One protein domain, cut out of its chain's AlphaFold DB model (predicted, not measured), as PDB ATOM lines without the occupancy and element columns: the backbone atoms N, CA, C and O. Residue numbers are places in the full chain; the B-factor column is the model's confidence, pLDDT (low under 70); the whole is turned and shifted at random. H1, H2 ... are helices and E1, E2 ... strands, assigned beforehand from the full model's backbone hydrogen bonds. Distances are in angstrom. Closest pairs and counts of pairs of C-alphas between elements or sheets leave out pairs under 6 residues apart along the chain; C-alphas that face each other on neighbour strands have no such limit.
ATOM      1  N   ALA A  11      10.246  67.596 305.570       92.62
ATOM      2  CA  ALA A  11      10.524  67.265 306.960       92.62
ATOM      3  C   ALA A  11      10.560  68.525 307.836       92.62
ATOM      4  O   ALA A  11      10.082  68.514 308.970       92.62
ATOM      5  N   SER A  12      11.123  69.617 307.317       93.50
ATOM      6  CA  SER A  12      11.192  70.904 308.006       93.50
ATOM      7  C   SER A  12      11.307  72.053 306.998       93.50
ATOM      8  O   SER A  12      11.780  71.884 305.870       93.50
ATOM      9  N   ALA A  13      10.891  73.247 307.414       94.06
ATOM     10  CA  ALA A  13      11.156  74.481 306.690       94.06
ATOM     11  C   ALA A  13      11.446  75.608 307.685       94.06
ATOM     12  O   ALA A  13      10.766  75.730 308.705       94.06
ATOM     13  N   TYR A  14      12.455  76.429 307.402       94.00
ATOM     14  CA  TYR A  14      12.825  77.551 308.260       94.00
ATOM     15  C   TYR A  14      13.336  78.747 307.455       94.00
ATOM     16  O   TYR A  14      14.046  78.603 306.458       94.00
ATOM     17  N   ALA A  15      12.974  79.951 307.897       93.25
ATOM     18  CA  ALA A  15      13.408  81.192 307.269       93.25
ATOM     19  C   ALA A  15      14.879  81.500 307.592       93.25
ATOM     20  O   ALA A  15      15.343  81.312 308.719       93.25
ATOM     21  N   ILE A  16      15.602  82.021 306.602       93.25
ATOM     22  CA  ILE A  16      16.981  82.504 306.719       93.25
ATOM     23  C   ILE A  16      17.062  83.939 306.181       93.25
ATOM     24  O   ILE A  16      17.687  84.221 305.161       93.25
ATOM     25  N   GLY A  17      16.393  84.848 306.888       90.50
ATOM     26  CA  GLY A  17      16.171  86.233 306.467       90.50
ATOM     27  C   GLY A  17      14.788  86.432 305.845       90.50
ATOM     28  O   GLY A  17      14.012  85.489 305.727       90.50
ATOM     29  N   ASP A  18      14.479  87.667 305.452       90.25
ATOM     30  CA  ASP A  18      13.122  88.049 305.039       90.25
ATOM     31  C   ASP A  18      12.670  87.428 303.710       90.25
ATOM     32  O   ASP A  18      11.478  87.260 303.476       90.25
ATOM     33  N   HIS A  19      13.607  87.093 302.820       94.94
ATOM     34  CA  HIS A  19      13.313  86.669 301.444       94.94
ATOM     35  C   HIS A  19      13.824  85.261 301.112       94.94
ATOM     36  O   HIS A  19      13.892  84.885 299.939       94.94
ATOM     37  N   SER A  20      14.207  84.480 302.122       96.69
ATOM     38  CA  SER A  20      14.796  83.164 301.903       96.69
ATOM     39  C   SER A  20      14.321  82.148 302.933       96.69
ATOM     40  O   SER A  20      14.251  82.433 304.126       96.69
ATOM     41  N   VAL A  21      14.056  80.931 302.467       96.94
ATOM     42  CA  VAL A  21      13.661  79.776 303.282       96.94
ATOM     43  C   VAL A  21      14.539  78.593 302.904       96.94
ATOM     44  O   VAL A  21      14.863  78.401 301.735       96.94
ATOM     45  N   VAL A  22      14.935  77.792 303.886       97.31
ATOM     46  CA  VAL A  22      15.514  76.469 303.654       97.31
ATOM     47  C   VAL A  22      14.452  75.423 303.947       97.31
ATOM     48  O   VAL A  22      13.776  75.486 304.970       97.31
ATOM     49  N   VAL A  23      14.326  74.474 303.029       96.00
ATOM     50  CA  VAL A  23      13.463  73.303 303.122       96.00
ATOM     51  C   VAL A  23      14.347  72.071 303.243       96.00
ATOM     52  O   VAL A  23      15.215  71.846 302.395       96.00
ATOM     53  N   GLU A  24      14.110  71.258 304.265       95.69
ATOM     54  CA  GLU A  24      14.672  69.913 304.364       95.69
ATOM     55  C   GLU A  24      13.589  68.917 303.958       95.69
ATOM     56  O   GLU A  24      12.494  68.877 304.522       95.69
ATOM     57  N   THR A  25      13.882  68.126 302.936       92.75
ATOM     58  CA  THR A  25      12.981  67.078 302.449       92.75
ATOM     59  C   THR A  25      13.136  65.800 303.270       92.75
ATOM     60  O   THR A  25      14.179  65.560 303.879       92.75
ATOM     61  N   THR A  26      12.118  64.943 303.262       91.94
ATOM     62  CA  THR A  26      12.125  63.661 303.987       91.94
ATOM     63  C   THR A  26      13.187  62.680 303.481       91.94
ATOM     64  O   THR A  26      13.609  61.807 304.238       91.94
ATOM     65  N   ASP A  27      13.675  62.840 302.245       89.44
ATOM     66  CA  ASP A  27      14.793  62.061 301.697       89.44
ATOM     67  C   ASP A  27      16.184  62.663 301.996       89.44
ATOM     68  O   ASP A  27      17.207  62.100 301.609       89.44
ATOM     69  N   GLY A  28      16.243  63.777 302.734       89.75
ATOM     70  CA  GLY A  28      17.489  64.376 303.219       89.75
ATOM     71  C   GLY A  28      18.119  65.414 302.288       89.75
ATOM     72  O   GLY A  28      19.238  65.864 302.547       89.75
ATOM     73  N   ARG A  29      17.434  65.835 301.214       92.19
ATOM     74  CA  ARG A  29      17.859  67.003 300.425       92.19
ATOM     75  C   ARG A  29      17.535  68.288 301.174       92.19
ATOM     76  O   ARG A  29      16.411  68.477 301.631       92.19
ATOM     77  N   GLU A  30      18.503  69.193 301.194       95.88
ATOM     78  CA  GLU A  30      18.351  70.566 301.672       95.88
ATOM     79  C   GLU A  30      18.239  71.494 300.451       95.88
ATOM     80  O   GLU A  30      19.153  71.541 299.613       95.88
ATOM     81  N   ILE A  31      17.130  72.227 300.340       97.06
ATOM     82  CA  ILE A  31      16.858  73.182 299.263       97.06
ATOM     83  C   ILE A  31      16.707  74.575 299.864       97.06
ATOM     84  O   ILE A  31      15.820  74.818 300.675       97.06
ATOM     85  N   ARG A  32      17.560  75.507 299.447       97.69
ATOM     86  CA  ARG A  32      17.402  76.927 299.740       97.69
ATOM     87  C   ARG A  32      16.577  77.566 298.634       97.69
ATOM     88  O   ARG A  32      16.901  77.432 297.457       97.69
ATOM     89  N   ILE A  33      15.532  78.269 299.037       98.00
ATOM     90  CA  ILE A  33      14.643  79.033 298.175       98.00
ATOM     91  C   ILE A  33      14.882  80.507 298.473       98.00
ATOM     92  O   ILE A  33      14.840  80.915 299.633       98.00
ATOM     93  N   THR A  34      15.111  81.306 297.437       98.00
ATOM     94  CA  THR A  34      15.243  82.762 297.556       98.00
ATOM     95  C   THR A  34      14.228  83.435 296.649       98.00
ATOM     96  O   THR A  34      14.232  83.215 295.440       98.00
ATOM     97  N   ALA A  35      13.365  84.271 297.219       97.62
ATOM     98  CA  ALA A  35      12.479  85.140 296.463       97.62
ATOM     99  C   ALA A  35      13.207  86.451 296.154       97.62
ATOM    100  O   ALA A  35      13.566  87.214 297.049       97.62
ATOM    101  N   TRP A  36      13.413  86.746 294.877       96.12
ATOM    102  CA  TRP A  36      14.012  88.006 294.444       96.12
ATOM    103  C   TRP A  36      13.026  88.789 293.586       96.12
ATOM    104  O   TRP A  36      12.177  88.221 292.904       96.12
ATOM    105  N   TYR A  37      13.108  90.116 293.646       96.62
ATOM    106  CA  TYR A  37      12.187  90.979 292.919       96.62
ATOM    107  C   TYR A  37      12.658  91.206 291.478       96.62
ATOM    108  O   TYR A  37      13.662  91.885 291.240       96.62
ATOM    109  N   ASP A  38      11.912  90.677 290.510       96.19
ATOM    110  CA  ASP A  38      12.096  90.940 289.087       96.19
ATOM    111  C   ASP A  38      11.412  92.259 288.716       96.19
ATOM    112  O   ASP A  38      10.191  92.355 288.577       96.19
ATOM    113  N   ARG A  39      12.230  93.298 288.523       95.25
ATOM    114  CA  ARG A  39      11.757  94.637 288.144       95.25
ATOM    115  C   ARG A  39      11.181  94.709 286.732       95.25
ATOM    116  O   ARG A  39      10.352  95.574 286.483       95.25
ATOM    117  N   ALA A  40      11.613  93.848 285.811       95.44
ATOM    118  CA  ALA A  40      11.106  93.853 284.440       95.44
ATOM    119  C   ALA A  40       9.685  93.282 284.373       95.44
ATOM    120  O   ALA A  40       8.867  93.736 283.576       95.44
ATOM    121  N   ARG A  41       9.386  92.304 285.234       90.19
ATOM    122  CA  ARG A  41       8.067  91.668 285.352       90.19
ATOM    123  C   ARG A  41       7.207  92.251 286.473       90.19
ATOM    124  O   ARG A  41       6.035  91.901 286.560       90.19
ATOM    125  N   ASN A  42       7.780  93.131 287.295       95.94
ATOM    126  CA  ASN A  42       7.166  93.735 288.477       95.94
ATOM    127  C   ASN A  42       6.572  92.684 289.433       95.94
ATOM    128  O   ASN A  42       5.429  92.804 289.871       95.94
ATOM    129  N   ARG A  43       7.334  91.612 289.682       97.50
ATOM    130  CA  ARG A  43       6.922  90.456 290.493       97.50
ATOM    131  C   ARG A  43       8.109  89.851 291.223       97.50
ATOM    132  O   ARG A  43       9.238  89.936 290.747       97.50
ATOM    133  N   TYR A  44       7.852  89.184 292.339       97.81
ATOM    134  CA  TYR A  44       8.828  88.295 292.957       97.81
ATOM    135  C   TYR A  44       8.929  86.995 292.166       97.81
ATOM    136  O   TYR A  44       7.924  86.498 291.658       97.81
ATOM    137  N   VAL A  45      10.140  86.452 292.071       97.75
ATOM    138  CA  VAL A  45      10.458  85.192 291.395       97.75
ATOM    139  C   VAL A  45      11.281  84.330 292.347       97.75
ATOM    140  O   VAL A  45      12.205  84.829 292.990       97.75
ATOM    141  N   SER A  46      10.948  83.046 292.452       97.69
ATOM    142  CA  SER A  46      11.701  82.105 293.277       97.69
ATOM    143  C   SER A  46      12.910  81.551 292.523       97.69
ATOM    144  O   SER A  46      12.814  81.118 291.371       97.69
ATOM    145  N   GLU A  47      14.044  81.496 293.206       97.50
ATOM    146  CA  GLU A  47      15.236  80.770 292.789       97.50
ATOM    147  C   GLU A  47      15.522  79.633 293.770       97.50
ATOM    148  O   GLU A  47      15.296  79.771 294.974       97.50
ATOM    149  N   TYR A  48      16.019  78.513 293.244       97.50
ATOM    150  CA  TYR A  48      16.285  77.307 294.015       97.50
ATOM    151  C   TYR A  48      17.760  76.947 293.960       97.50
ATOM    152  O   TYR A  48      18.373  76.859 292.891       97.50
ATOM    153  N   GLU A  49      18.306  76.636 295.122       97.38
ATOM    154  CA  GLU A  49      19.651  76.120 295.281       97.38
ATOM    155  C   GLU A  49      19.596  74.843 296.106       97.38
ATOM    156  O   GLU A  49      18.951  74.780 297.148       97.38
ATOM    157  N   ARG A  50      20.306  73.810 295.666       95.56
ATOM    158  CA  ARG A  50      20.464  72.582 296.443       95.56
ATOM    159  C   ARG A  50      21.766  72.629 297.225       95.56
ATOM    160  O   ARG A  50      22.779  73.142 296.734       95.56
ATOM    161  N   ARG A  51      21.779  72.028 298.409       95.62
ATOM    162  CA  ARG A  51      23.032  71.778 299.117       95.62
ATOM    163  C   ARG A  51      23.846  70.746 298.340       95.62
ATOM    164  O   ARG A  51      23.327  69.734 297.876       95.62
ATOM    165  N   SER A  52      25.126  71.015 298.121       91.50
ATOM    166  CA  SER A  52      26.023  70.126 297.377       91.50
ATOM    167  C   SER A  52      27.423  70.140 297.974       91.50
ATOM    168  O   SER A  52      27.826  71.102 298.625       91.50
ATOM    169  N   VAL A  53      28.164  69.054 297.757       91.62
ATOM    170  CA  VAL A  53      29.572  68.941 298.146       91.62
ATOM    171  C   VAL A  53      30.427  69.123 296.903       91.62
ATOM    172  O   VAL A  53      30.299  68.365 295.944       91.62
ATOM    173  N   VAL A  54      31.301  70.124 296.921       89.12
ATOM    174  CA  VAL A  54      32.308  70.344 295.881       89.12
ATOM    175  C   VAL A  54      33.665  69.944 296.437       89.12
ATOM    176  O   VAL A  54      34.042  70.368 297.528       89.12
ATOM    177  N   LYS A  55      34.401  69.128 295.679       90.38
ATOM    178  CA  LYS A  55      35.763  68.713 296.022       90.38
ATOM    179  C   LYS A  55      36.757  69.665 295.367       90.38
ATOM    180  O   LYS A  55      36.732  69.825 294.149       90.38
ATOM    181  N   SER A  56      37.635  70.275 296.152       88.38
ATOM    182  CA  SER A  56      38.719  71.118 295.640       88.38
ATOM    183  C   SER A  56      39.983  70.908 296.465       88.38
ATOM    184  O   SER A  56      39.945  70.981 297.691       88.38
ATOM    185  N   GLY A  57      41.101  70.590 295.806       85.12
ATOM    186  CA  GLY A  57      42.400  70.417 296.468       85.12
ATOM    187  C   GLY A  57      42.444  69.334 297.557       85.12
ATOM    188  O   GLY A  57      43.197  69.476 298.511       85.12
ATOM    189  N   GLY A  58      41.620  68.285 297.457       90.38
ATOM    190  CA  GLY A  58      41.513  67.240 298.487       90.38
ATOM    191  C   GLY A  58      40.597  67.587 299.668       90.38
ATOM    192  O   GLY A  58      40.451  66.769 300.571       90.38
ATOM    193  N   HIS A  59      39.951  68.757 299.649       90.50
ATOM    194  CA  HIS A  59      38.985  69.187 300.656       90.50
ATOM    195  C   HIS A  59      37.554  69.171 300.109       90.50
ATOM    196  O   HIS A  59      37.312  69.507 298.946       90.50
ATOM    197  N   ASP A  60      36.608  68.826 300.979       92.50
ATOM    198  CA  ASP A  60      35.178  68.808 300.685       92.50
ATOM    199  C   ASP A  60      34.524  70.088 301.224       92.50
ATOM    200  O   ASP A  60      34.553  70.359 302.424       92.50
ATOM    201  N   PHE A  61      33.908  70.873 300.339       91.56
ATOM    202  CA  PHE A  61      33.202  72.107 300.681       91.56
ATOM    203  C   PHE A  61      31.696  71.925 300.496       91.56
ATOM    204  O   PHE A  61      31.240  71.577 299.407       91.56
ATOM    205  N   ARG A  62      30.907  72.199 301.543       91.69
ATOM    206  CA  ARG A  62      29.438  72.236 301.445       91.69
ATOM    207  C   ARG A  62      28.995  73.610 300.953       91.69
ATOM    208  O   ARG A  62      29.105  74.599 301.679       91.69
ATOM    209  N   VAL A  63      28.471  73.656 299.737       93.25
ATOM    210  CA  VAL A  63      28.030  74.878 299.058       93.25
ATOM    211  C   VAL A  63      26.548  74.802 298.711       93.25
ATOM    212  O   VAL A  63      25.956  73.722 298.663       93.25
ATOM    213  N   TRP A  64      25.947  75.964 298.481       95.19
ATOM    214  CA  TRP A  64      24.660  76.078 297.807       95.19
ATOM    215  C   TRP A  64      24.929  76.235 296.315       95.19
ATOM    216  O   TRP A  64      25.757  77.055 295.924       95.19
ATOM    217  N   ALA A  65      24.297  75.395 295.502       94.25
ATOM    218  CA  ALA A  65      24.435  75.427 294.056       94.25
ATOM    219  C   ALA A  65      23.055  75.550 293.422       94.25
ATOM    220  O   ALA A  65      22.154  74.775 293.754       94.25
ATOM    221  N   GLN A  66      22.905  76.501 292.499       95.62
ATOM    222  CA  GLN A  66      21.666  76.702 291.757       95.62
ATOM    223  C   GLN A  66      21.223  75.398 291.088       95.62
ATOM    224  O   GLN A  66      22.046  74.627 290.581       95.62
ATOM    225  N   THR A  67      19.918  75.134 291.099       93.69
ATOM    226  CA  THR A  67      19.365  73.914 290.523       93.69
ATOM    227  C   THR A  67      18.146  74.202 289.641       93.69
ATOM    228  O   THR A  67      17.229  74.892 290.077       93.69
ATOM    229  N   PRO A  68      18.089  73.658 288.409       93.00
ATOM    230  CA  PRO A  68      16.936  73.809 287.516       93.00
ATOM    231  C   PRO A  68      15.813  72.797 287.814       93.00
ATOM    232  O   PRO A  68      14.907  72.613 287.009       93.00
ATOM    233  N   ALA A  69      15.913  72.090 288.941       91.88
ATOM    234  CA  ALA A  69      15.057  70.973 289.327       91.88
ATOM    235  C   ALA A  69      13.590  71.358 289.589       91.88
ATOM    236  O   ALA A  69      12.708  70.509 289.487       91.88
ATOM    237  N   TYR A  70      13.340  72.624 289.919       94.38
ATOM    238  CA  TYR A  70      12.031  73.134 290.313       94.38
ATOM    239  C   TYR A  70      11.640  74.304 289.421       94.38
ATOM    240  O   TYR A  70      12.492  75.082 288.978       94.38
ATOM    241  N   LYS A  71      10.342  74.446 289.151       95.69
ATOM    242  CA  LYS A  71       9.852  75.565 288.348       95.69
ATOM    243  C   LYS A  71       9.901  76.861 289.163       95.69
ATOM    244  O   LYS A  71       9.455  76.864 290.311       95.69
ATOM    245  N   PRO A  72      10.382  77.978 288.587       95.94
ATOM    246  CA  PRO A  72      10.266  79.284 289.224       95.94
ATOM    247  C   PRO A  72       8.798  79.632 289.479       95.94
ATOM    248  O   PRO A  72       7.981  79.641 288.554       95.94
ATOM    249  N   CYS A  73       8.471  79.924 290.730       96.88
ATOM    250  CA  CYS A  73       7.197  80.482 291.147       96.88
ATOM    251  C   CYS A  73       7.277  82.009 291.093       96.88
ATOM    252  O   CYS A  73       8.352  82.589 291.248       96.88
ATOM    253  N   THR A  74       6.139  82.661 290.859       97.31
ATOM    254  CA  THR A  74       6.060  84.125 290.861       97.31
ATOM    255  C   THR A  74       4.861  84.603 291.652       97.31
ATOM    256  O   THR A  74       3.786  84.024 291.498       97.31
ATOM    257  N   ALA A  75       5.017  85.689 292.399       97.06
ATOM    258  CA  ALA A  75       3.927  86.328 293.132       97.06
ATOM    259  C   ALA A  75       4.141  87.845 293.247       97.06
ATOM    260  O   ALA A  75       5.202  88.362 292.889       97.06
ATOM    261  N   ASP A  76       3.121  88.556 293.723       96.56
ATOM    262  CA  ASP A  76       3.172  90.011 293.902       96.56
ATOM    263  C   ASP A  76       3.976  90.420 295.154       96.56
ATOM    264  O   ASP A  76       4.517  91.524 295.204       96.56
ATOM    265  N   ASP A  77       4.145  89.512 296.122       96.31
ATOM    266  CA  ASP A  77       4.962  89.693 297.324       96.31
ATOM    267  C   ASP A  77       5.905  88.499 297.586       96.31
ATOM    268  O   ASP A  77       5.761  87.415 297.009       96.31
ATOM    269  N   ALA A  78       6.902  88.710 298.450       95.00
ATOM    270  CA  ALA A  78       7.930  87.713 298.743       95.00
ATOM    271  C   ALA A  78       7.385  86.481 299.481       95.00
ATOM    272  O   ALA A  78       7.812  85.369 299.174       95.00
ATOM    273  N   ALA A  79       6.453  86.661 300.422       95.31
ATOM    274  CA  ALA A  79       5.929  85.574 301.245       95.31
ATOM    275  C   ALA A  79       5.109  84.605 300.389       95.31
ATOM    276  O   ALA A  79       5.445  83.424 300.325       95.31
ATOM    277  N   SER A  80       4.163  85.126 299.603       96.25
ATOM    278  CA  SER A  80       3.372  84.331 298.657       96.25
ATOM    279  C   SER A  80       4.256  83.589 297.644       96.25
ATOM    280  O   SER A  80       3.963  82.459 297.246       96.25
ATOM    281  N   CYS A  81       5.365  84.209 297.216       97.38
ATOM    282  CA  CYS A  81       6.332  83.587 296.309       97.38
ATOM    283  C   CYS A  81       7.046  82.398 296.970       97.38
ATOM    284  O   CYS A  81       7.179  81.336 296.358       97.38
ATOM    285  N   LEU A  82       7.479  82.563 298.225       96.75
ATOM    286  CA  LEU A  82       8.132  81.512 299.002       96.75
ATOM    287  C   LEU A  82       7.170  80.366 299.319       96.75
ATOM    288  O   LEU A  82       7.542  79.213 299.131       96.75
ATOM    289  N   GLU A  83       5.933  80.655 299.723       95.25
ATOM    290  CA  GLU A  83       4.912  79.631 299.985       95.25
ATOM    291  C   GLU A  83       4.639  78.779 298.738       95.25
ATOM    292  O   GLU A  83       4.675  77.547 298.797       95.25
ATOM    293  N   ALA A  84       4.454  79.417 297.579       96.12
ATOM    294  CA  ALA A  84       4.272  78.710 296.312       96.12
ATOM    295  C   ALA A  84       5.492  77.845 295.945       96.12
ATOM    296  O   ALA A  84       5.333  76.725 295.455       96.12
ATOM    297  N   ALA A  85       6.702  78.343 296.202       96.50
ATOM    298  CA  ALA A  85       7.941  77.628 295.924       96.50
ATOM    299  C   ALA A  85       8.167  76.433 296.867       96.50
ATOM    300  O   ALA A  85       8.626  75.381 296.424       96.50
ATOM    301  N   VAL A  86       7.803  76.552 298.148       95.44
ATOM    302  CA  VAL A  86       7.818  75.434 299.110       95.44
ATOM    303  C   VAL A  86       6.879  74.319 298.636       95.44
ATOM    304  O   VAL A  86       7.269  73.152 298.620       95.44
ATOM    305  N   LEU A  87       5.680  74.670 298.159       94.50
ATOM    306  CA  LEU A  87       4.730  73.705 297.594       94.50
ATOM    307  C   LEU A  87       5.249  73.027 296.315       94.50
ATOM    308  O   LEU A  87       4.962  71.854 296.079       94.50
ATOM    309  N   GLU A  88       6.008  73.737 295.476       95.38
ATOM    310  CA  GLU A  88       6.652  73.131 294.304       95.38
ATOM    311  C   GLU A  88       7.712  72.099 294.721       95.38
ATOM    312  O   GLU A  88       7.762  71.014 294.138       95.38
ATOM    313  N   VAL A  89       8.512  72.386 295.755       93.38
ATOM    314  CA  VAL A  89       9.500  71.430 296.293       93.38
ATOM    315  C   VAL A  89       8.823  70.178 296.850       93.38
ATOM    316  O   VAL A  89       9.283  69.072 296.574       93.38
ATOM    317  N   ASP A  90       7.716  70.328 297.578       92.44
ATOM    318  CA  ASP A  90       6.935  69.192 298.086       92.44
ATOM    319  C   ASP A  90       6.356  68.330 296.947       92.44
ATOM    320  O   ASP A  90       6.446  67.096 296.947       92.44
ATOM    321  N   ARG A  91       5.824  68.982 295.907       89.69
ATOM    322  CA  ARG A  91       5.187  68.313 294.767       89.69
ATOM    323  C   ARG A  91       6.173  67.540 293.894       89.69
ATOM    324  O   ARG A  91       5.823  66.461 293.397       89.69
ATOM    325  N   VAL A  92       7.362  68.085 293.653       85.94
ATOM    326  CA  VAL A  92       8.323  67.526 292.696       85.94
ATOM    327  C   VAL A  92       9.137  66.404 293.341       85.94
ATOM    328  O   VAL A  92      10.015  66.622 294.173       85.94
TER     329      VAL A  92
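This is residues 11 to 92 of the 95 residues of an uncharacterized protein of Actinobacteria bacterium 13_1_20CM_4_68_12 (UniProt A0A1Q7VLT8). A curled five-stranded sheet wraps round one helix, H1, and the hairpin of E4 and E5 reaches away from H1 as a long arm. The 82 printed residues, mixed in class, include five named strands, then H1; the sheet, E1 - E2 - E3 - E4 - E5, is a meander, each strand the antiparallel neighbour of the one before. It is compact, radius of gyration of the C-alphas 13.5 A, spanning 44 by 28 by 22 A.

Find C-alpha 11 at (10.524, 67.265, 306.960); E1 runs to 15. Then come E2, 20 to 25, E3, 30 to 38, E4, 43 to 56, 37.6 A, bending at 53, and E5, 59 to 66. H1, 78 to 91, 20.0 A, ends at (5.187, 68.313, 294.767).

Look for N 14 and O 22, 2.9 A, between E1 and E2; N 23 and O 31, 2.8 A, between E2 and E3; N 34 and O 47, 2.9 A, between E3 and E4; N 52 and O 63, 2.9 A, between E4 and E5. H1, with every O i to N i+4 pair within hydrogen-bond range, is on the sheet; its closest C-alphas to E3 are Ala 78 and Ala 35, 5.7 A.

C-alphas 58 and 76 are farthest apart, 44.8 A. The printed part has no cut; the link E5 to H1 is long, and no printed residue is under 70 in pLDDT.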